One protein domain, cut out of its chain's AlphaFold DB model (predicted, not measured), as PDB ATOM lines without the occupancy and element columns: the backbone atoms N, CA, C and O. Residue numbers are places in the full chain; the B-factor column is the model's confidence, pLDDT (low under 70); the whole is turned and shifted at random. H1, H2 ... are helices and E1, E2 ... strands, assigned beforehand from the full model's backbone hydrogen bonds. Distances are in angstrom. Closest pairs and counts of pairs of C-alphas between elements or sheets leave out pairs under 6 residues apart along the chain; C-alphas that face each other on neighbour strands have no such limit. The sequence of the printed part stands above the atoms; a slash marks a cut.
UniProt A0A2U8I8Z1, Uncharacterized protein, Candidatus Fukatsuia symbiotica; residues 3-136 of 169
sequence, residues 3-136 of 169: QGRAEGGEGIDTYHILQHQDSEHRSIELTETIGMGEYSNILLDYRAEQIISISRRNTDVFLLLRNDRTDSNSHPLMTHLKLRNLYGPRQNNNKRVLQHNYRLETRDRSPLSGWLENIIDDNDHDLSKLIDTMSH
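What this domain is: This is residues 3 to 136 of the 169 residues of an uncharacterized protein of Candidatus Fukatsuia symbiotica (UniProt A0A2U8I8Z1). The chain winds in stacked turns, E1 to E2, E3 to E4 and, by way of the small hairpin E8 E9, E7 to E10, laying down two sheets partly face to face: a twisted one of five strands and a smaller one of three. A third small sheet, E8 E9 E11, lies toward one end of the long axis, the turn between E6 and E7 lies at the other, and the short helix H1 stands over edge strand E5. The printed part has 134 residues with eleven named strands, E1 to E11, then one named helix; it is mostly strand. The sheet E1 E3 E7 E6 E5 is mixed, E2 E4 E10 all parallel, E8 E9 E11 all antiparallel. The whole is compact, with a radius of gyration of the C-alphas of 15.0 A, and elongated, spanning 51 by 30 by 29 A.

How they stand to each other: Start at edge strand E1, residues 3 to 7: it is parallel to E3, residues 26 to 31, with N 4 and O 27 2.9 A apart. E3 is parallel to E7, residues 76 to 84, at N 28 and O 80, 2.8 A. E5, residues 51 to 57, E6, residues 60 to 70, and E7 form a meander, each strand the antiparallel neighbour of the one before; look at N 62 and O 55, 2.8 A, and N 81 and O 63, 2.9 A. E6 bends by 59 degrees at residue 67. In the second sheet E4, residues 39 to 44, is parallel to E2, residues 14 to 17, at N 15 and O 41, 2.8 A, and to E10, residues 101 to 106, at N 42 and O 103, 2.8 A. E7 runs on into E8, residues 87 to 89, at 35 degrees. E8 and E9, residues 95 to 98, form a hairpin, with N 88 and O 97 2.9 A apart; E9 is antiparallel to E11, residues 118 to 120, at N 96 and O 119, 2.8 A. H1, residues 128 to 134, stands up from the five-stranded sheet over E5, its height over the sheet 10.3 A; the closest C-alphas of E5 and H1 are those of Ile 54 and Ser 128, 5.2 A apart. In H1, 2 of 3 O i to N i+4 pairs are within hydrogen-bond range.

Where its parts are: Find C-alpha 3 at (25.968, 36.931, 14.702), where E1 begins; E1, E2, E3 and E4 measure 13.7, 9.9, 16.8 and 16.0 A from first to last C-alpha. E5 measures 17.2 A, E6 27.3 A, E7 24.9 A and E10 16.5 A; E8, E9 and E11 are shorter. E6 begins at C-alpha 60, (27.582, 29.356, -0.039). H1 ends at C-alpha 134, (11.297, 27.348, -9.859).

The domain as a whole: The two C-alphas farthest apart, those of Ser 72 and Asn 92, are 51.1 A apart. The printed part has no cut, and the link E10 to E11, 11 residues, is long. The mean pLDDT of the printed part is 84.8; residues 35 to 37, 91 to 93, 123 to 124, 126 and 128 to 136 are under 70.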
ATOM      1  N   GLN A   3      25.926  38.164  15.484       80.00
ATOM      2  CA  GLN A   3      25.968  36.931  14.702       80.00
ATOM      3  C   GLN A   3      25.201  35.804  15.400       80.00
ATOM      4  O   GLN A   3      25.370  35.594  16.599       80.00
ATOM      5  N   GLY A   4      24.370  35.087  14.646       87.62
ATOM      6  CA  GLY A   4      23.766  33.814  15.040       87.62
ATOM      7  C   GLY A   4      24.323  32.672  14.190       87.62
ATOM      8  O   GLY A   4      24.624  32.869  13.013       87.62
ATOM      9  N   ARG A   5      24.462  31.479  14.769       92.38
ATOM     10  CA  ARG A   5      24.884  30.270  14.051       92.38
ATOM     11  C   ARG A   5      24.055  29.081  14.508       92.38
ATOM     12  O   ARG A   5      23.840  28.932  15.710       92.38
ATOM     13  N   ALA A   6      23.636  28.251  13.564       91.62
ATOM     14  CA  ALA A   6      23.036  26.953  13.840       91.62
ATOM     15  C   ALA A   6      23.654  25.879  12.937       91.62
ATOM     16  O   ALA A   6      24.036  26.150  11.794       91.62
ATOM     17  N   GLU A   7      23.772  24.678  13.488       89.62
ATOM     18  CA  GLU A   7      24.283  23.487  12.814       89.62
ATOM     19  C   GLU A   7      23.216  22.404  12.923       89.62
ATOM     20  O   GLU A   7      22.820  22.052  14.036       89.62
ATOM     21  N   GLY A   8      22.729  21.950  11.774       84.38
ATOM     22  CA  GLY A   8      21.771  20.861  11.654       84.38
ATOM     23  C   GLY A   8      22.432  19.494  11.681       84.38
ATOM     24  O   GLY A   8      23.645  19.350  11.474       84.38
ATOM     25  N   GLY A   9      21.620  18.496  12.005       79.75
ATOM     26  CA  GLY A   9      22.034  17.110  12.175       79.75
ATOM     27  C   GLY A   9      21.651  16.244  10.982       79.75
ATOM     28  O   GLY A   9      21.562  16.709   9.853       79.75
ATOM     29  N   GLU A  10      21.453  14.955  11.241       80.19
ATOM     30  CA  GLU A  10      20.765  14.067  10.302       80.19
ATOM     31  C   GLU A  10      19.248  14.288  10.411       80.19
ATOM     32  O   GLU A  10      18.724  14.485  11.514       80.19
ATOM     33  N   GLY A  11      18.532  14.188   9.291       82.44
ATOM     34  CA  GLY A  11      17.078  14.299   9.243       82.44
ATOM     35  C   GLY A  11      16.562  15.647   8.734       82.44
ATOM     36  O   GLY A  11      17.187  16.336   7.932       82.44
ATOM     37  N   ILE A  12      15.338  15.985   9.148       87.44
ATOM     38  CA  ILE A  12      14.642  17.211   8.738       87.44
ATOM     39  C   ILE A  12      14.708  18.214   9.884       87.44
ATOM     40  O   ILE A  12      13.974  18.088  10.866       87.44
ATOM     41  N   ASP A  13      15.525  19.248   9.721       91.00
ATOM     42  CA  ASP A  13      15.594  20.361  10.661       91.00
ATOM     43  C   ASP A  13      14.642  21.497  10.273       91.00
ATOM     44  O   ASP A  13      14.179  21.619   9.136       91.00
ATOM     45  N   THR A  14      14.292  22.350  11.237       93.69
ATOM     46  CA  THR A  14      13.471  23.544  10.995       93.69
ATOM     47  C   THR A  14      14.051  24.751  11.715       93.69
ATOM     48  O   THR A  14      14.128  24.787  12.943       93.69
ATOM     49  N   TYR A  15      14.408  25.770  10.939       95.25
ATOM     50  CA  TYR A  15      14.970  27.025  11.420       95.25
ATOM     51  C   TYR A  15      13.937  28.136  11.315       95.25
ATOM     52  O   TYR A  15      13.320  28.318  10.268       95.25
ATOM     53  N   HIS A  16      13.782  28.917  12.382       95.69
ATOM     54  CA  HIS A  16      12.903  30.081  12.387       95.69
ATOM     55  C   HIS A  16      13.740  31.360  12.429       95.69
ATOM     56  O   HIS A  16      14.418  31.647  13.416       95.69
ATOM     57  N   ILE A  17      13.714  32.122  11.339       96.19
ATOM     58  CA  ILE A  17      14.489  33.350  11.178       96.19
ATOM     59  C   ILE A  17      13.577  34.537  11.468       96.19
ATOM     60  O   ILE A  17      12.745  34.926  10.647       96.19
ATOM     61  N   LEU A  18      13.741  35.100  12.661       94.56
ATOM     62  CA  LEU A  18      12.918  36.198  13.164       94.56
ATOM     63  C   LEU A  18      13.459  37.565  12.728       94.56
ATOM     64  O   LEU A  18      14.656  37.732  12.462       94.56
ATOM     65  N   GLN A  19      12.584  38.570  12.703       93.81
ATOM     66  CA  GLN A  19      13.027  39.959  12.626       93.81
ATOM     67  C   GLN A  19      13.656  40.393  13.951       93.81
ATOM     68  O   GLN A  19      13.090  40.207  15.032       93.81
ATOM     69  N   HIS A  20      14.846  40.981  13.873       89.25
ATOM     70  CA  HIS A  20      15.556  41.465  15.052       89.25
ATOM     71  C   HIS A  20      15.035  42.843  15.491       89.25
ATOM     72  O   HIS A  20      14.507  43.613  14.687       89.25
ATOM     73  N   GLN A  21      15.165  43.131  16.789       87.25
ATOM     74  CA  GLN A  21      14.572  44.307  17.445       87.25
ATOM     75  C   GLN A  21      15.598  45.376  17.854       87.25
ATOM     76  O   GLN A  21      15.225  46.450  18.327       87.25
ATOM     77  N   ASP A  22      16.882  45.083  17.707       84.94
ATOM     78  CA  ASP A  22      17.981  46.032  17.887       84.94
ATOM     79  C   ASP A  22      18.166  46.942  16.666       84.94
ATOM     80  O   ASP A  22      17.625  46.696  15.591       84.94
ATOM     81  N   SER A  23      18.961  47.994  16.850       84.44
ATOM     82  CA  SER A  23      19.269  49.012  15.847       84.44
ATOM     83  C   SER A  23      20.488  48.675  14.977       84.44
ATOM     84  O   SER A  23      21.126  49.588  14.456       84.44
ATOM     85  N   GLU A  24      20.869  47.401  14.856       88.38
ATOM     86  CA  GLU A  24      22.043  46.978  14.088       88.38
ATOM     87  C   GLU A  24      21.707  45.886  13.072       88.38
ATOM     88  O   GLU A  24      20.780  45.110  13.245       88.38
ATOM     89  N   HIS A  25      22.507  45.769  12.012       92.12
ATOM     90  CA  HIS A  25      22.398  44.641  11.086       92.12
ATOM     91  C   HIS A  25      22.743  43.305  11.762       92.12
ATOM     92  O   HIS A  25      23.626  43.226  12.634       92.12
ATOM     93  N   ARG A  26      22.102  42.233  11.287       92.94
ATOM     94  CA  ARG A  26      22.317  40.859  11.758       92.94
ATOM     95  C   ARG A  26      22.927  39.973  10.690       92.94
ATOM     96  O   ARG A  26      22.680  40.140   9.497       92.94
ATOM     97  N   SER A  27      23.701  38.990  11.133       95.50
ATOM     98  CA  SER A  27      24.182  37.907  10.279       95.50
ATOM     99  C   SER A  27      23.845  36.567  10.913       95.50
ATOM    100  O   SER A  27      24.059  36.377  12.108       95.50
ATOM    101  N   ILE A  28      23.308  35.647  10.125       96.44
ATOM    102  CA  ILE A  28      22.927  34.308  10.559       96.44
ATOM    103  C   ILE A  28      23.591  33.312   9.617       96.44
ATOM    104  O   ILE A  28      23.473  33.452   8.403       96.44
ATOM    105  N   GLU A  29      24.288  32.322  10.162       97.19
ATOM    106  CA  GLU A  29      24.869  31.215   9.398       97.19
ATOM    107  C   GLU A  29      24.159  29.905   9.753       97.19
ATOM    108  O   GLU A  29      24.090  29.533  10.924       97.19
ATOM    109  N   LEU A  30      23.653  29.210   8.735       95.56
ATOM    110  CA  LEU A  30      23.115  27.857   8.839       95.56
ATOM    111  C   LEU A  30      24.055  26.898   8.116       95.56
ATOM    112  O   LEU A  30      24.489  27.171   6.993       95.56
ATOM    113  N   THR A  31      24.374  25.786   8.766       93.50
ATOM    114  CA  THR A  31      25.138  24.681   8.180       93.50
ATOM    115  C   THR A  31      24.363  23.398   8.401       93.50
ATOM    116  O   THR A  31      23.838  23.199   9.489       93.50
ATOM    117  N   GLU A  32      24.317  22.542   7.391       91.06
ATOM    118  CA  GLU A  32      23.638  21.249   7.453       91.06
ATOM    119  C   GLU A  32      24.608  20.108   7.203       91.06
ATOM    120  O   GLU A  32      25.653  20.290   6.561       91.06
ATOM    121  N   THR A  33      24.248  18.933   7.713       84.75
ATOM    122  CA  THR A  33      24.966  17.705   7.386       84.75
ATOM    123  C   THR A  33      24.676  17.335   5.933       84.75
ATOM    124  O   THR A  33      23.557  17.458   5.446       84.75
ATOM    125  N   ILE A  34      25.706  16.908   5.198       80.81
ATOM    126  CA  ILE A  34      25.544  16.512   3.795       80.81
ATOM    127  C   ILE A  34      24.787  15.181   3.759       80.81
ATOM    128  O   ILE A  34      25.333  14.153   4.161       80.81
ATOM    129  N   GLY A  35      23.562  15.196   3.238       68.12
ATOM    130  CA  GLY A  35      22.688  14.029   3.153       68.12
ATOM    131  C   GLY A  35      21.957  13.965   1.814       68.12
ATOM    132  O   GLY A  35      21.468  14.968   1.297       68.12
ATOM    133  N   MET A  36      21.879  12.774   1.213       60.81
ATOM    134  CA  MET A  36      21.096  12.573  -0.009       60.81
ATOM    135  C   MET A  36      19.628  12.316   0.343       60.81
ATOM    136  O   MET A  36      19.305  11.286   0.923       60.81
ATOM    137  N   GLY A  37      18.739  13.220  -0.074       68.62
ATOM    138  CA  GLY A  37      17.282  13.024  -0.026       68.62
ATOM    139  C   GLY A  37      16.560  13.685   1.150       68.62
ATOM    140  O   GLY A  37      15.330  13.712   1.154       68.62
ATOM    141  N   GLU A  38      17.295  14.261   2.099       82.81
ATOM    142  CA  GLU A  38      16.736  15.034   3.208       82.81
ATOM    143  C   GLU A  38      16.586  16.515   2.833       82.81
ATOM    144  O   GLU A  38      17.169  17.009   1.860       82.81
ATOM    145  N   TYR A  39      15.739  17.226   3.577       87.25
ATOM    146  CA  TYR A  39      15.576  18.666   3.435       87.25
ATOM    147  C   TYR A  39      15.348  19.314   4.795       87.25
ATOM    148  O   TYR A  39      14.725  18.710   5.662       87.25
ATOM    149  N   SER A  40      15.766  20.567   4.941       91.38
ATOM    150  CA  SER A  40      15.480  21.377   6.130       91.38
ATOM    151  C   SER A  40      14.567  22.547   5.782       91.38
ATOM    152  O   SER A  40      14.613  23.101   4.682       91.38
ATOM    153  N   ASN A  41      13.715  22.945   6.719       92.56
ATOM    154  CA  ASN A  41      12.802  24.068   6.546       92.56
ATOM    155  C   ASN A  41      13.421  25.351   7.102       92.56
ATOM    156  O   ASN A  41      14.048  25.351   8.159       92.56
ATOM    157  N   ILE A  42      13.192  26.463   6.417       95.12
ATOM    158  CA  ILE A  42      13.518  27.804   6.886       95.12
ATOM    159  C   ILE A  42      12.228  28.613   6.864       95.12
ATOM    160  O   ILE A  42      11.742  29.016   5.809       95.12
ATOM    161  N   LEU A  43      11.687  28.859   8.048       95.50
ATOM    162  CA  LEU A  43      10.553  29.742   8.247       95.50
ATOM    163  C   LEU A  43      11.089  31.165   8.404       95.50
ATOM    164  O   LEU A  43      11.900  31.438   9.291       95.50
ATOM    165  N   LEU A  44      10.670  32.070   7.530       95.88
ATOM    166  CA  LEU A  44      11.069  33.470   7.546       95.88
ATOM    167  C   LEU A  44       9.919  34.314   8.108       95.88
ATOM    168  O   LEU A  44       8.864  34.411   7.486       95.88
ATOM    169  N   ASP A  45      10.150  35.051   9.198       95.88
ATOM    170  CA  ASP A  45       9.236  36.113   9.682       95.88
ATOM    171  C   ASP A  45       9.299  37.389   8.800       95.88
ATOM    172  O   ASP A  45       9.090  38.528   9.225       95.88
ATOM    173  N   TYR A  46       9.625  37.194   7.527       94.94
ATOM    174  CA  TYR A  46       9.772  38.200   6.487       94.94
ATOM    175  C   TYR A  46       8.768  37.867   5.385       94.94
ATOM    176  O   TYR A  46       8.506  36.694   5.110       94.94
ATOM    177  N   ARG A  47       8.189  38.887   4.753       93.75
ATOM    178  CA  ARG A  47       7.376  38.720   3.538       93.75
ATOM    179  C   ARG A  47       8.269  38.461   2.328       93.75
ATOM    180  O   ARG A  47       9.443  38.833   2.349       93.75
ATOM    181  N   ALA A  48       7.707  37.918   1.251       90.81
ATOM    182  CA  ALA A  48       8.456  37.702   0.012       90.81
ATOM    183  C   ALA A  48       9.109  38.997  -0.514       90.81
ATOM    184  O   ALA A  48      10.291  39.006  -0.842       90.81
ATOM    185  N   GLU A  49       8.391  40.125  -0.473       90.12
ATOM    186  CA  GLU A  49       8.893  41.452  -0.888       90.12
ATOM    187  C   GLU A  49      10.059  41.999  -0.039       90.12
ATOM    188  O   GLU A  49      10.679  43.006  -0.387       90.12
ATOM    189  N   GLN A  50      10.322  41.385   1.116       94.62
ATOM    190  CA  GLN A  50      11.418  41.755   2.009       94.62
ATOM    191  C   GLN A  50      12.696  40.977   1.696       94.62
ATOM    192  O   GLN A  50      13.752  41.311   2.232       94.62
ATOM    193  N   ILE A  51      12.630  39.975   0.822       93.06
ATOM    194  CA  ILE A  51      13.806  39.298   0.290       93.06
ATOM    195  C   ILE A  51      14.367  40.182  -0.820       93.06
ATOM    196  O   ILE A  51      13.796  40.300  -1.900       93.06
ATOM    197  N   ILE A  52      15.481  40.847  -0.530       93.69
ATOM    198  CA  ILE A  52      16.104  41.810  -1.440       93.69
ATOM    199  C   ILE A  52      16.931  41.098  -2.503       93.69
ATOM    200  O   ILE A  52      16.951  41.519  -3.658       93.69
ATOM    201  N   SER A  53      17.633  40.037  -2.116       90.56
ATOM    202  CA  SER A  53      18.404  39.229  -3.052       90.56
ATOM    203  C   SER A  53      18.657  37.835  -2.511       90.56
ATOM    204  O   SER A  53      18.737  37.621  -1.297       90.56
ATOM    205  N   ILE A  54      18.822  36.899  -3.445       90.62
ATOM    206  CA  ILE A  54      19.361  35.572  -3.185       90.62
ATOM    207  C   ILE A  54      20.522  35.368  -4.151       90.62
ATOM    208  O   ILE A  54      20.342  35.365  -5.367       90.62
ATOM    209  N   SER A  55      21.731  35.217  -3.626       89.56
ATOM    210  CA  SER A  55      22.938  35.074  -4.433       89.56
ATOM    211  C   SER A  55      23.789  33.919  -3.946       89.56
ATOM    212  O   SER A  55      23.713  33.493  -2.797       89.56
ATOM    213  N   ARG A  56      24.623  33.396  -4.833       88.75
ATOM    214  CA  ARG A  56      25.639  32.412  -4.486       88.75
ATOM    215  C   ARG A  56      27.008  33.045  -4.593       88.75
ATOM    216  O   ARG A  56      27.292  33.689  -5.602       88.75
ATOM    217  N   ARG A  57      27.869  32.738  -3.626       88.88
ATOM    218  CA  ARG A  57      29.312  32.956  -3.709       88.88
ATOM    219  C   ARG A  57      30.053  31.685  -3.323       88.88
ATOM    220  O   ARG A  57      29.926  31.194  -2.203       88.88
ATOM    221  N   ASN A  58      30.836  31.153  -4.260       86.56
ATOM    222  CA  ASN A  58      31.475  29.839  -4.155       86.56
ATOM    223  C   ASN A  58      30.456  28.724  -3.832       86.56
ATOM    224  O   ASN A  58      29.581  28.410  -4.637       86.56
ATOM    225  N   THR A  59      30.592  28.115  -2.655       89.62
ATOM    226  CA  THR A  59      29.772  27.019  -2.129       89.62
ATOM    227  C   THR A  59      28.570  27.502  -1.323       89.62
ATOM    228  O   THR A  59      27.692  26.707  -1.000       89.62
ATOM    229  N   ASP A  60      28.533  28.787  -0.983       92.62
ATOM    230  CA  ASP A  60      27.582  29.356  -0.039       92.62
ATOM    231  C   ASP A  60      26.482  30.119  -0.781       92.62
ATOM    232  O   ASP A  60      26.725  30.757  -1.812       92.62
ATOM    233  N   VAL A  61      25.274  30.089  -0.222       92.25
ATOM    234  CA  VAL A  61      24.153  30.924  -0.667       92.25
ATOM    235  C   VAL A  61      23.842  31.971   0.390       92.25
ATOM    236  O   VAL A  61      23.871  31.702   1.586       92.25
ATOM    237  N   PHE A  62      23.552  33.182  -0.065       94.06
ATOM    238  CA  PHE A  62      23.305  34.357   0.747       94.06
ATOM    239  C   PHE A  62      21.931  34.914   0.415       94.06
ATOM    240  O   PHE A  62      21.607  35.125  -0.751       94.06
ATOM    241  N   LEU A  63      21.152  35.186   1.453       94.69
ATOM    242  CA  LEU A  63      19.912  35.933   1.374       94.69
ATOM    243  C   LEU A  63      20.102  37.261   2.098       94.69
ATOM    244  O   LEU A  63      20.563  37.296   3.243       94.69
ATOM    245  N   LEU A  64      19.726  38.347   1.430       95.25
ATOM    246  CA  LEU A  64      19.630  39.665   2.041       95.25
ATOM    247  C   LEU A  64      18.164  39.969   2.337       95.25
ATOM    248  O   LEU A  64      17.353  40.060   1.419       95.25
ATOM    249  N   LEU A  65      17.832  40.130   3.616       95.62
ATOM    250  CA  LEU A  65      16.462  40.342   4.079       95.62
ATOM    251  C   LEU A  65      16.320  41.742   4.680       95.62
ATOM    252  O   LEU A  65      17.079  42.106   5.581       95.62
ATOM    253  N   ARG A  66      15.335  42.510   4.214       97.00
ATOM    254  CA  ARG A  66      15.005  43.843   4.732       97.00
ATOM    255  C   ARG A  66      14.064  43.733   5.924       97.00
ATOM    256  O   ARG A  66      12.927  43.282   5.789       97.00
ATOM    257  N   ASN A  67      14.524  44.197   7.076       95.00
ATOM    258  CA  ASN A  67      13.727  44.299   8.293       95.00
ATOM    259  C   ASN A  67      12.641  45.383   8.134       95.00
ATOM    260  O   ASN A  67      12.828  46.353   7.396       95.00
ATOM    261  N   ASP A  68      11.516  45.233   8.832       94.12
ATOM    262  CA  ASP A  68      10.473  46.262   8.927       94.12
ATOM    263  C   ASP A  68      10.981  47.516   9.677       94.12
ATOM    264  O   ASP A  68      10.433  48.609   9.523       94.12
ATOM    265  N   ARG A  69      12.038  47.378  10.488       91.19
ATOM    266  CA  ARG A  69      12.646  48.461  11.272       91.19
ATOM    267  C   ARG A  69      13.787  49.157  10.532       91.19
ATOM    268  O   ARG A  69      14.496  48.568   9.715       91.19
ATOM    269  N   THR A  70      14.008  50.414  10.902       91.25
ATOM    270  CA  THR A  70      15.105  51.247  10.409       91.25
ATOM    271  C   THR A  70      16.075  51.631  11.525       91.25
ATOM    272  O   THR A  70      15.727  51.584  12.707       91.25
ATOM    273  N   ASP A  71      17.282  52.045  11.153       90.12
ATOM    274  CA  ASP A  71      18.246  52.668  12.060       90.12
ATOM    275  C   ASP A  71      17.809  54.096  12.470       90.12
ATOM    276  O   ASP A  71      16.756  54.600  12.063       90.12
ATOM    277  N   SER A  72      18.632  54.776  13.278       89.81
ATOM    278  CA  SER A  72      18.380  56.156  13.727       89.81
ATOM    279  C   SER A  72      18.335  57.187  12.594       89.81
ATOM    280  O   SER A  72      17.839  58.292  12.793       89.81
ATOM    281  N   ASN A  73      18.856  56.838  11.418       90.94
ATOM    282  CA  ASN A  73      18.895  57.674  10.224       90.94
ATOM    283  C   ASN A  73      17.818  57.260   9.204       90.94
ATOM    284  O   ASN A  73      17.846  57.718   8.066       90.94
ATOM    285  N   SER A  74      16.846  56.434   9.612       89.44
ATOM    286  CA  SER A  74      15.765  55.915   8.763       89.44
ATOM    287  C   SER A  74      16.228  55.014   7.608       89.44
ATOM    288  O   SER A  74      15.494  54.830   6.637       89.44
ATOM    289  N   HIS A  75      17.410  54.399   7.704       90.50
ATOM    290  CA  HIS A  75      17.829  53.362   6.762       90.50
ATOM    291  C   HIS A  75      17.271  51.997   7.171       90.50
ATOM    292  O   HIS A  75      17.316  51.666   8.357       90.50
ATOM    293  N   PRO A  76      16.791  51.162   6.233       91.38
ATOM    294  CA  PRO A  76      16.304  49.830   6.571       91.38
ATOM    295  C   PRO A  76      17.406  48.964   7.184       91.38
ATOM    296  O   PRO A  76      18.519  48.878   6.655       91.38
ATOM    297  N   LEU A  77      17.083  48.289   8.284       94.88
ATOM    298  CA  LEU A  77      17.969  47.292   8.866       94.88
ATOM    299  C   LEU A  77      17.926  46.008   8.035       94.88
ATOM    300  O   LEU A  77      16.932  45.702   7.375       94.88
ATOM    301  N   MET A  78      19.025  45.255   8.062       95.50
ATOM    302  CA  MET A  78      19.211  44.086   7.201       95.50
ATOM    303  C   MET A  78      19.629  42.867   8.009       95.50
ATOM    304  O   MET A  78      20.485  42.967   8.894       95.50
ATOM    305  N   THR A  79      19.094  41.715   7.618       96.62
ATOM    306  CA  THR A  79      19.574  40.399   8.036       96.62
ATOM    307  C   THR A  79      20.267  39.725   6.860       96.62
ATOM    308  O   THR A  79      19.674  39.534   5.800       96.62
ATOM    309  N   HIS A  80      21.524  39.341   7.060       96.44
ATOM    310  CA  HIS A  80      22.289  38.509   6.140       96.44
ATOM    311  C   HIS A  80      22.162  37.052   6.574       96.44
ATOM    312  O   HIS A  80      22.780  36.651   7.558       96.44
ATOM    313  N   LEU A  81      21.375  36.262   5.853       96.81
ATOM    314  CA  LEU A  81      21.281  34.824   6.078       96.81
ATOM    315  C   LEU A  81      22.225  34.106   5.115       96.81
ATOM    316  O   LEU A  81      22.148  34.290   3.905       96.81
ATOM    317  N   LYS A  82      23.114  33.284   5.657       96.44
ATOM    318  CA  LYS A  82      24.074  32.483   4.909       96.44
ATOM    319  C   LYS A  82      23.752  31.005   5.084       96.44
ATOM    320  O   LYS A  82      23.771  30.496   6.200       96.44
ATOM    321  N   LEU A  83      23.526  30.324   3.968       94.81
ATOM    322  CA  LEU A  83      23.426  28.873   3.868       94.81
ATOM    323  C   LEU A  83      24.796  28.351   3.445       94.81
ATOM    324  O   LEU A  83      25.214  28.505   2.292       94.81
ATOM    325  N   ARG A  84      25.537  27.813   4.407       94.19
ATOM    326  CA  ARG A  84      26.925  27.411   4.210       94.19
ATOM    327  C   ARG A  84      27.010  26.078   3.482       94.19
ATOM    328  O   ARG A  84      26.272  25.151   3.795       94.19
ATOM    329  N   ASN A  85      27.959  25.980   2.554       91.50
ATOM    330  CA  ASN A  85      28.271  24.772   1.791       91.50
ATOM    331  C   ASN A  85      27.059  24.147   1.084       91.50
ATOM    332  O   ASN A  85      27.045  22.942   0.841       91.50
ATOM    333  N   LEU A  86      26.062  24.959   0.716       90.88
ATOM    334  CA  LEU A  86      24.879  24.485   0.000       90.88
ATOM    335  C   LEU A  86      25.250  23.820  -1.334       90.88
ATOM    336  O   LEU A  86      24.579  22.893  -1.778       90.88
ATOM    337  N   TYR A  87      26.348  24.259  -1.949       90.00
ATOM    338  CA  TYR A  87      26.890  23.697  -3.178       90.00
ATOM    339  C   TYR A  87      28.299  23.151  -2.977       90.00
ATOM    340  O   TYR A  87      29.200  23.874  -2.569       90.00
ATOM    341  N   GLY A  88      28.518  21.892  -3.342       88.00
ATOM    342  CA  GLY A  88      29.795  21.191  -3.212       88.00
ATOM    343  C   GLY A  88      30.367  20.783  -4.570       88.00
ATOM    344  O   GLY A  88      29.649  20.789  -5.573       88.00
ATOM    345  N   PRO A  89      31.665  20.460  -4.650       82.50
ATOM    346  CA  PRO A  89      32.288  20.056  -5.904       82.50
ATOM    347  C   PRO A  89      31.659  18.763  -6.444       82.50
ATOM    348  O   PRO A  89      31.539  17.774  -5.723       82.50
ATOM    349  N   ARG A  90      31.314  18.734  -7.738       73.81
ATOM    350  CA  ARG A  90      31.088  17.473  -8.457       73.81
ATOM    351  C   ARG A  90      32.429  16.985  -8.981       73.81
ATOM    352  O   ARG A  90      33.142  17.758  -9.621       73.81
ATOM    353  N   GLN A  91      32.765  15.712  -8.785       59.06
ATOM    354  CA  GLN A  91      33.956  15.172  -9.437       59.06
ATOM    355  C   GLN A  91      33.835  15.334 -10.971       59.06
ATOM    356  O   GLN A  91      32.837  14.936 -11.575       59.06
ATOM    357  N   ASN A  92      34.869  15.937 -11.567       56.50
ATOM    358  CA  ASN A  92      35.220  15.935 -12.993       56.50
ATOM    359  C   ASN A  92      34.481  16.839 -14.002       56.50
ATOM    360  O   ASN A  92      34.643  16.578 -15.186       56.50
ATOM    361  N   ASN A  93      33.733  17.897 -13.640       64.69
ATOM    362  CA  ASN A  93      32.941  18.615 -14.671       64.69
ATOM    363  C   ASN A  93      32.727  20.143 -14.526       64.69
ATOM    364  O   ASN A  93      31.763  20.645 -15.100       64.69
ATOM    365  N   ASN A  94      33.561  20.903 -13.796       77.31
ATOM    366  CA  ASN A  94      33.341  22.353 -13.541       77.31
ATOM    367  C   ASN A  94      31.895  22.675 -13.108       77.31
ATOM    368  O   ASN A  94      31.309  23.692 -13.481       77.31
ATOM    369  N   LYS A  95      31.285  21.752 -12.367       81.56
ATOM    370  CA  LYS A  95      29.919  21.849 -11.867       81.56
ATOM    371  C   LYS A  95      29.943  21.641 -10.368       81.56
ATOM    372  O   LYS A  95      30.699  20.807  -9.864       81.56
ATOM    373  N   ARG A  96      29.070  22.358  -9.674       84.88
ATOM    374  CA  ARG A  96      28.779  22.130  -8.262       84.88
ATOM    375  C   ARG A  96      27.409  21.489  -8.127       84.88
ATOM    376  O   ARG A  96      26.509  21.806  -8.903       84.88
ATOM    377  N   VAL A  97      27.281  20.581  -7.166       88.31
ATOM    378  CA  VAL A  97      26.031  19.875  -6.865       88.31
ATOM    379  C   VAL A  97      25.475  20.387  -5.555       88.31
ATOM    380  O   VAL A  97      26.239  20.633  -4.617       88.31
ATOM    381  N   LEU A  98      24.157  20.521  -5.500       88.75
ATOM    382  CA  LEU A  98      23.423  20.761  -4.270       88.75
ATOM    383  C   LEU A  98      23.784  19.689  -3.226       88.75
ATOM    384  O   LEU A  98      23.736  18.497  -3.523       88.75
ATOM    385  N   GLN A  99      24.198  20.114  -2.034       89.88
ATOM    386  CA  GLN A  99      24.617  19.221  -0.942       89.88
ATOM    387  C   GLN A  99      23.501  18.948   0.062       89.88
ATOM    388  O   GLN A  99      23.519  17.915   0.719       89.88
ATOM    389  N   HIS A 100      22.552  19.878   0.176       89.56
ATOM    390  CA  HIS A 100      21.380  19.775   1.039       89.56
ATOM    391  C   HIS A 100      20.238  20.588   0.445       89.56
ATOM    392  O   HIS A 100      20.483  21.558  -0.269       89.56
ATOM    393  N   ASN A 101      18.989  20.231   0.720       88.31
ATOM    394  CA  ASN A 101      17.843  20.971   0.199       88.31
ATOM    395  C   ASN A 101      17.208  21.815   1.310       88.31
ATOM    396  O   ASN A 101      16.830  21.285   2.349       88.31
ATOM    397  N   TYR A 102      17.049  23.121   1.095       89.88
ATOM    398  CA  TYR A 102      16.279  23.969   2.006       89.88
ATOM    399  C   TYR A 102      14.905  24.302   1.416       89.88
ATOM    400  O   TYR A 102      14.787  24.641   0.242       89.88
ATOM    401  N   ARG A 103      13.848  24.279   2.220       90.25
ATOM    402  CA  ARG A 103      12.539  24.821   1.828       90.25
ATOM    403  C   ARG A 103      12.286  26.095   2.600       90.25
ATOM    404  O   ARG A 103      12.276  26.068   3.825       90.25
ATOM    405  N   LEU A 104      12.128  27.205   1.893       92.19
ATOM    406  CA  LEU A 104      11.881  28.496   2.514       92.19
ATOM    407  C   LEU A 104      10.384  28.773   2.472       92.19
ATOM    408  O   LEU A 104       9.747  28.607   1.436       92.19
ATOM    409  N   GLU A 105       9.833  29.222   3.588       91.75
ATOM    410  CA  GLU A 105       8.459  29.704   3.670       91.75
ATOM    411  C   GLU A 105       8.470  31.091   4.299       91.75
ATOM    412  O   GLU A 105       9.010  31.295   5.389       91.75
ATOM    413  N   THR A 106       7.906  32.063   3.593       92.88
ATOM    414  CA  THR A 106       7.775  33.437   4.077       92.88
ATOM    415  C   THR A 106       6.535  33.607   4.949       92.88
ATOM    416  O   THR A 106       5.595  32.813   4.905       92.88
ATOM    417  N   ARG A 107       6.480  34.699   5.716       95.06
ATOM    418  CA  ARG A 107       5.357  35.021   6.612       95.06
ATOM    419  C   ARG A 107       4.008  35.113   5.895       95.06
ATOM    420  O   ARG A 107       2.971  34.786   6.467       95.06
ATOM    421  N   ASP A 108       4.019  35.578   4.652       91.38
ATOM    422  CA  ASP A 108       2.856  35.646   3.764       91.38
ATOM    423  C   ASP A 108       2.569  34.316   3.040       91.38
ATOM    424  O   ASP A 108       1.752  34.283   2.125       91.38
ATOM    425  N   ARG A 109       3.184  33.212   3.496       84.50
ATOM    426  CA  ARG A 109       3.017  31.840   2.995       84.50
ATOM    427  C   ARG A 109       3.398  31.674   1.530       84.50
ATOM    428  O   ARG A 109       2.815  30.848   0.830       84.50
ATOM    429  N   SER A 110       4.375  32.449   1.068       82.00
ATOM    430  CA  SER A 110       4.968  32.246  -0.251       82.00
ATOM    431  C   SER A 110       6.096  31.220  -0.122       82.00
ATOM    432  O   SER A 110       7.127  31.516   0.494       82.00
ATOM    433  N   PRO A 111       5.931  29.999  -0.659       77.31
ATOM    434  CA  PRO A 111       7.004  29.024  -0.654       77.31
ATOM    435  C   PRO A 111       8.084  29.438  -1.655       77.31
ATOM    436  O   PRO A 111       7.806  29.794  -2.801       77.31
ATOM    437  N   LEU A 112       9.333  29.343  -1.224       77.75
ATOM    438  CA  LEU A 112      10.524  29.495  -2.045       77.75
ATOM    439  C   LEU A 112      11.295  28.181  -1.957       77.75
ATOM    440  O   LEU A 112      11.897  27.833  -0.940       77.75
ATOM    441  N   SER A 113      11.227  27.405  -3.028       72.06
ATOM    442  CA  SER A 113      11.822  26.074  -3.097       72.06
ATOM    443  C   SER A 113      12.416  25.815  -4.472       72.06
ATOM    444  O   SER A 113      12.145  26.540  -5.426       72.06
ATOM    445  N   GLY A 114      13.172  24.724  -4.575       70.06
ATOM    446  CA  GLY A 114      13.597  24.189  -5.863       70.06
ATOM    447  C   GLY A 114      15.025  24.526  -6.252       70.06
ATOM    448  O   GLY A 114      15.283  24.591  -7.441       70.06
ATOM    449  N   TRP A 115      15.947  24.703  -5.298       83.56
ATOM    450  CA  TRP A 115      17.374  24.921  -5.572       83.56
ATOM    451  C   TRP A 115      17.895  24.069  -6.730       83.56
ATOM    452  O   TRP A 115      17.611  22.873  -6.813       83.56
ATOM    453  N   LEU A 116      18.692  24.680  -7.612       81.56
ATOM    454  CA  LEU A 116      19.263  23.964  -8.748       81.56
ATOM    455  C   LEU A 116      20.093  22.799  -8.226       81.56
ATOM    456  O   LEU A 116      21.002  23.017  -7.433       81.56
ATOM    457  N   GLU A 117      19.834  21.591  -8.720       83.31
ATOM    458  CA  GLU A 117      20.630  20.417  -8.358       83.31
ATOM    459  C   GLU A 117      22.087  20.576  -8.812       83.31
ATOM    460  O   GLU A 117      23.012  20.125  -8.144       83.31
ATOM    461  N   ASN A 118      22.301  21.245  -9.949       83.06
ATOM    462  CA  ASN A 118      23.617  21.464 -10.534       83.06
ATOM    463  C   ASN A 118      23.776  22.916 -10.980       83.06
ATOM    464  O   ASN A 118      22.903  23.460 -11.656       83.06
ATOM    465  N   ILE A 119      24.928  23.507 -10.680       79.75
ATOM    466  CA  ILE A 119      25.299  24.862 -11.101       79.75
ATOM    467  C   ILE A 119      26.704  24.875 -11.703       79.75
ATOM    468  O   ILE A 119      27.518  23.998 -11.405       79.75
ATOM    469  N   ILE A 120      26.991  25.859 -12.553       79.50
ATOM    470  CA  ILE A 120      28.321  26.046 -13.148       79.50
ATOM    471  C   ILE A 120      29.285  26.549 -12.066       79.50
ATOM    472  O   ILE A 120      28.905  27.320 -11.185       79.50
ATOM    473  N   ASP A 121      30.521  26.057 -12.091       72.62
ATOM    474  CA  ASP A 121      31.588  26.500 -11.200       72.62
ATOM    475  C   ASP A 121      32.233  27.790 -11.725       72.62
ATOM    476  O   ASP A 121      33.290  27.780 -12.355       72.62
ATOM    477  N   ASP A 122      31.540  28.900 -11.507       71.69
ATOM    478  CA  ASP A 122      32.020  30.255 -11.741       71.69
ATOM    479  C   ASP A 122      31.887  31.116 -10.476       71.69
ATOM    480  O   ASP A 122      31.202  30.774  -9.506       71.69
ATOM    481  N   ASN A 123      32.617  32.229 -10.461       63.03
ATOM    482  CA  ASN A 123      32.648  33.127  -9.316       63.03
ATOM    483  C   ASN A 123      31.409  34.030  -9.356       63.03
ATOM    484  O   ASN A 123      31.330  34.933 -10.182       63.03
ATOM    485  N   ASP A 124      30.492  33.776  -8.425       65.94
ATOM    486  CA  ASP A 124      29.308  34.570  -8.076       65.94
ATOM    487  C   ASP A 124      28.155  34.572  -9.090       65.94
ATOM    488  O   ASP A 124      28.321  34.902 -10.259       65.94
ATOM    489  N   HIS A 125      26.950  34.218  -8.627       71.94
ATOM    490  CA  HIS A 125      25.717  34.216  -9.429       71.94
ATOM    491  C   HIS A 125      24.535  34.777  -8.633       71.94
ATOM    492  O   HIS A 125      24.309  34.383  -7.488       71.94
ATOM    493  N   ASP A 126      23.751  35.659  -9.257       69.31
ATOM    494  CA  ASP A 126      22.434  36.056  -8.752       69.31
ATOM    495  C   ASP A 126      21.438  34.917  -9.010       69.31
ATOM    496  O   ASP A 126      21.133  34.585 -10.158       69.31
ATOM    497  N   LEU A 127      20.970  34.283  -7.933       70.62
ATOM    498  CA  LEU A 127      20.040  33.159  -7.992       70.62
ATOM    499  C   LEU A 127      18.576  33.617  -7.988       70.62
ATOM    500  O   LEU A 127      17.690  32.790  -8.192       70.62
ATOM    501  N   SER A 128      18.300  34.912  -7.821       62.12
ATOM    502  CA  SER A 128      16.930  35.440  -7.747       62.12
ATOM    503  C   SER A 128      16.124  35.104  -9.014       62.12
ATOM    504  O   SER A 128      14.990  34.643  -8.934       62.12
ATOM    505  N   LYS A 129      16.758  35.187 -10.196       58.16
ATOM    506  CA  LYS A 129      16.149  34.804 -11.489       58.16
ATOM    507  C   LYS A 129      15.859  33.305 -11.618       58.16
ATOM    508  O   LYS A 129      14.951  32.902 -12.343       58.16
ATOM    509  N   LEU A 130      16.647  32.465 -10.947       56.03
ATOM    510  CA  LEU A 130      16.452  31.014 -10.955       56.03
ATOM    511  C   LEU A 130      15.241  30.630 -10.099       56.03
ATOM    512  O   LEU A 130      14.443  29.793 -10.514       56.03
ATOM    513  N   ILE A 131      15.056  31.312  -8.971       55.44
ATOM    514  CA  ILE A 131      13.971  31.067  -8.016       55.44
ATOM    515  C   ILE A 131      12.598  31.450  -8.597       55.44
ATOM    516  O   ILE A 131      11.640  30.691  -8.436       55.44
ATOM    517  N   ASP A 132      12.512  32.529  -9.385       51.06
ATOM    518  CA  ASP A 132      11.290  32.892 -10.129       51.06
ATOM    519  C   ASP A 132      10.861  31.814 -11.136       51.06
ATOM    520  O   ASP A 132       9.672  31.584 -11.347       51.06
ATOM    521  N   THR A 133      11.824  31.099 -11.721       47.91
ATOM    522  CA  THR A 133      11.544  30.003 -12.663       47.91
ATOM    523  C   THR A 133      11.096  28.731 -11.922       47.91
ATOM    524  O   THR A 133      10.313  27.938 -12.441       47.91
ATOM    525  N   MET A 134      11.553  28.539 -10.683       48.97
ATOM    526  CA  MET A 134      11.297  27.348  -9.859       48.97
ATOM    527  C   MET A 134       9.949  27.381  -9.134       48.97
ATOM    528  O   MET A 134       9.342  26.326  -8.930       48.97
ATOM    529  N   SER A 135       9.432  28.575  -8.832       49.72
ATOM    530  CA  SER A 135       8.064  28.764  -8.326       49.72
ATOM    531  C   SER A 135       6.995  28.254  -9.309       49.72
ATOM    532  O   SER A 135       5.923  27.825  -8.890       49.72
ATOM    533  N   HIS A 136       7.307  28.214 -10.612       40.38
ATOM    534  CA  HIS A 136       6.403  27.742 -11.667       40.38
ATOM    535  C   HIS A 136       6.512  26.234 -11.954       40.38
ATOM    536  O   HIS A 136       5.577  25.651 -12.498       40.38
TER     537      HIS A 136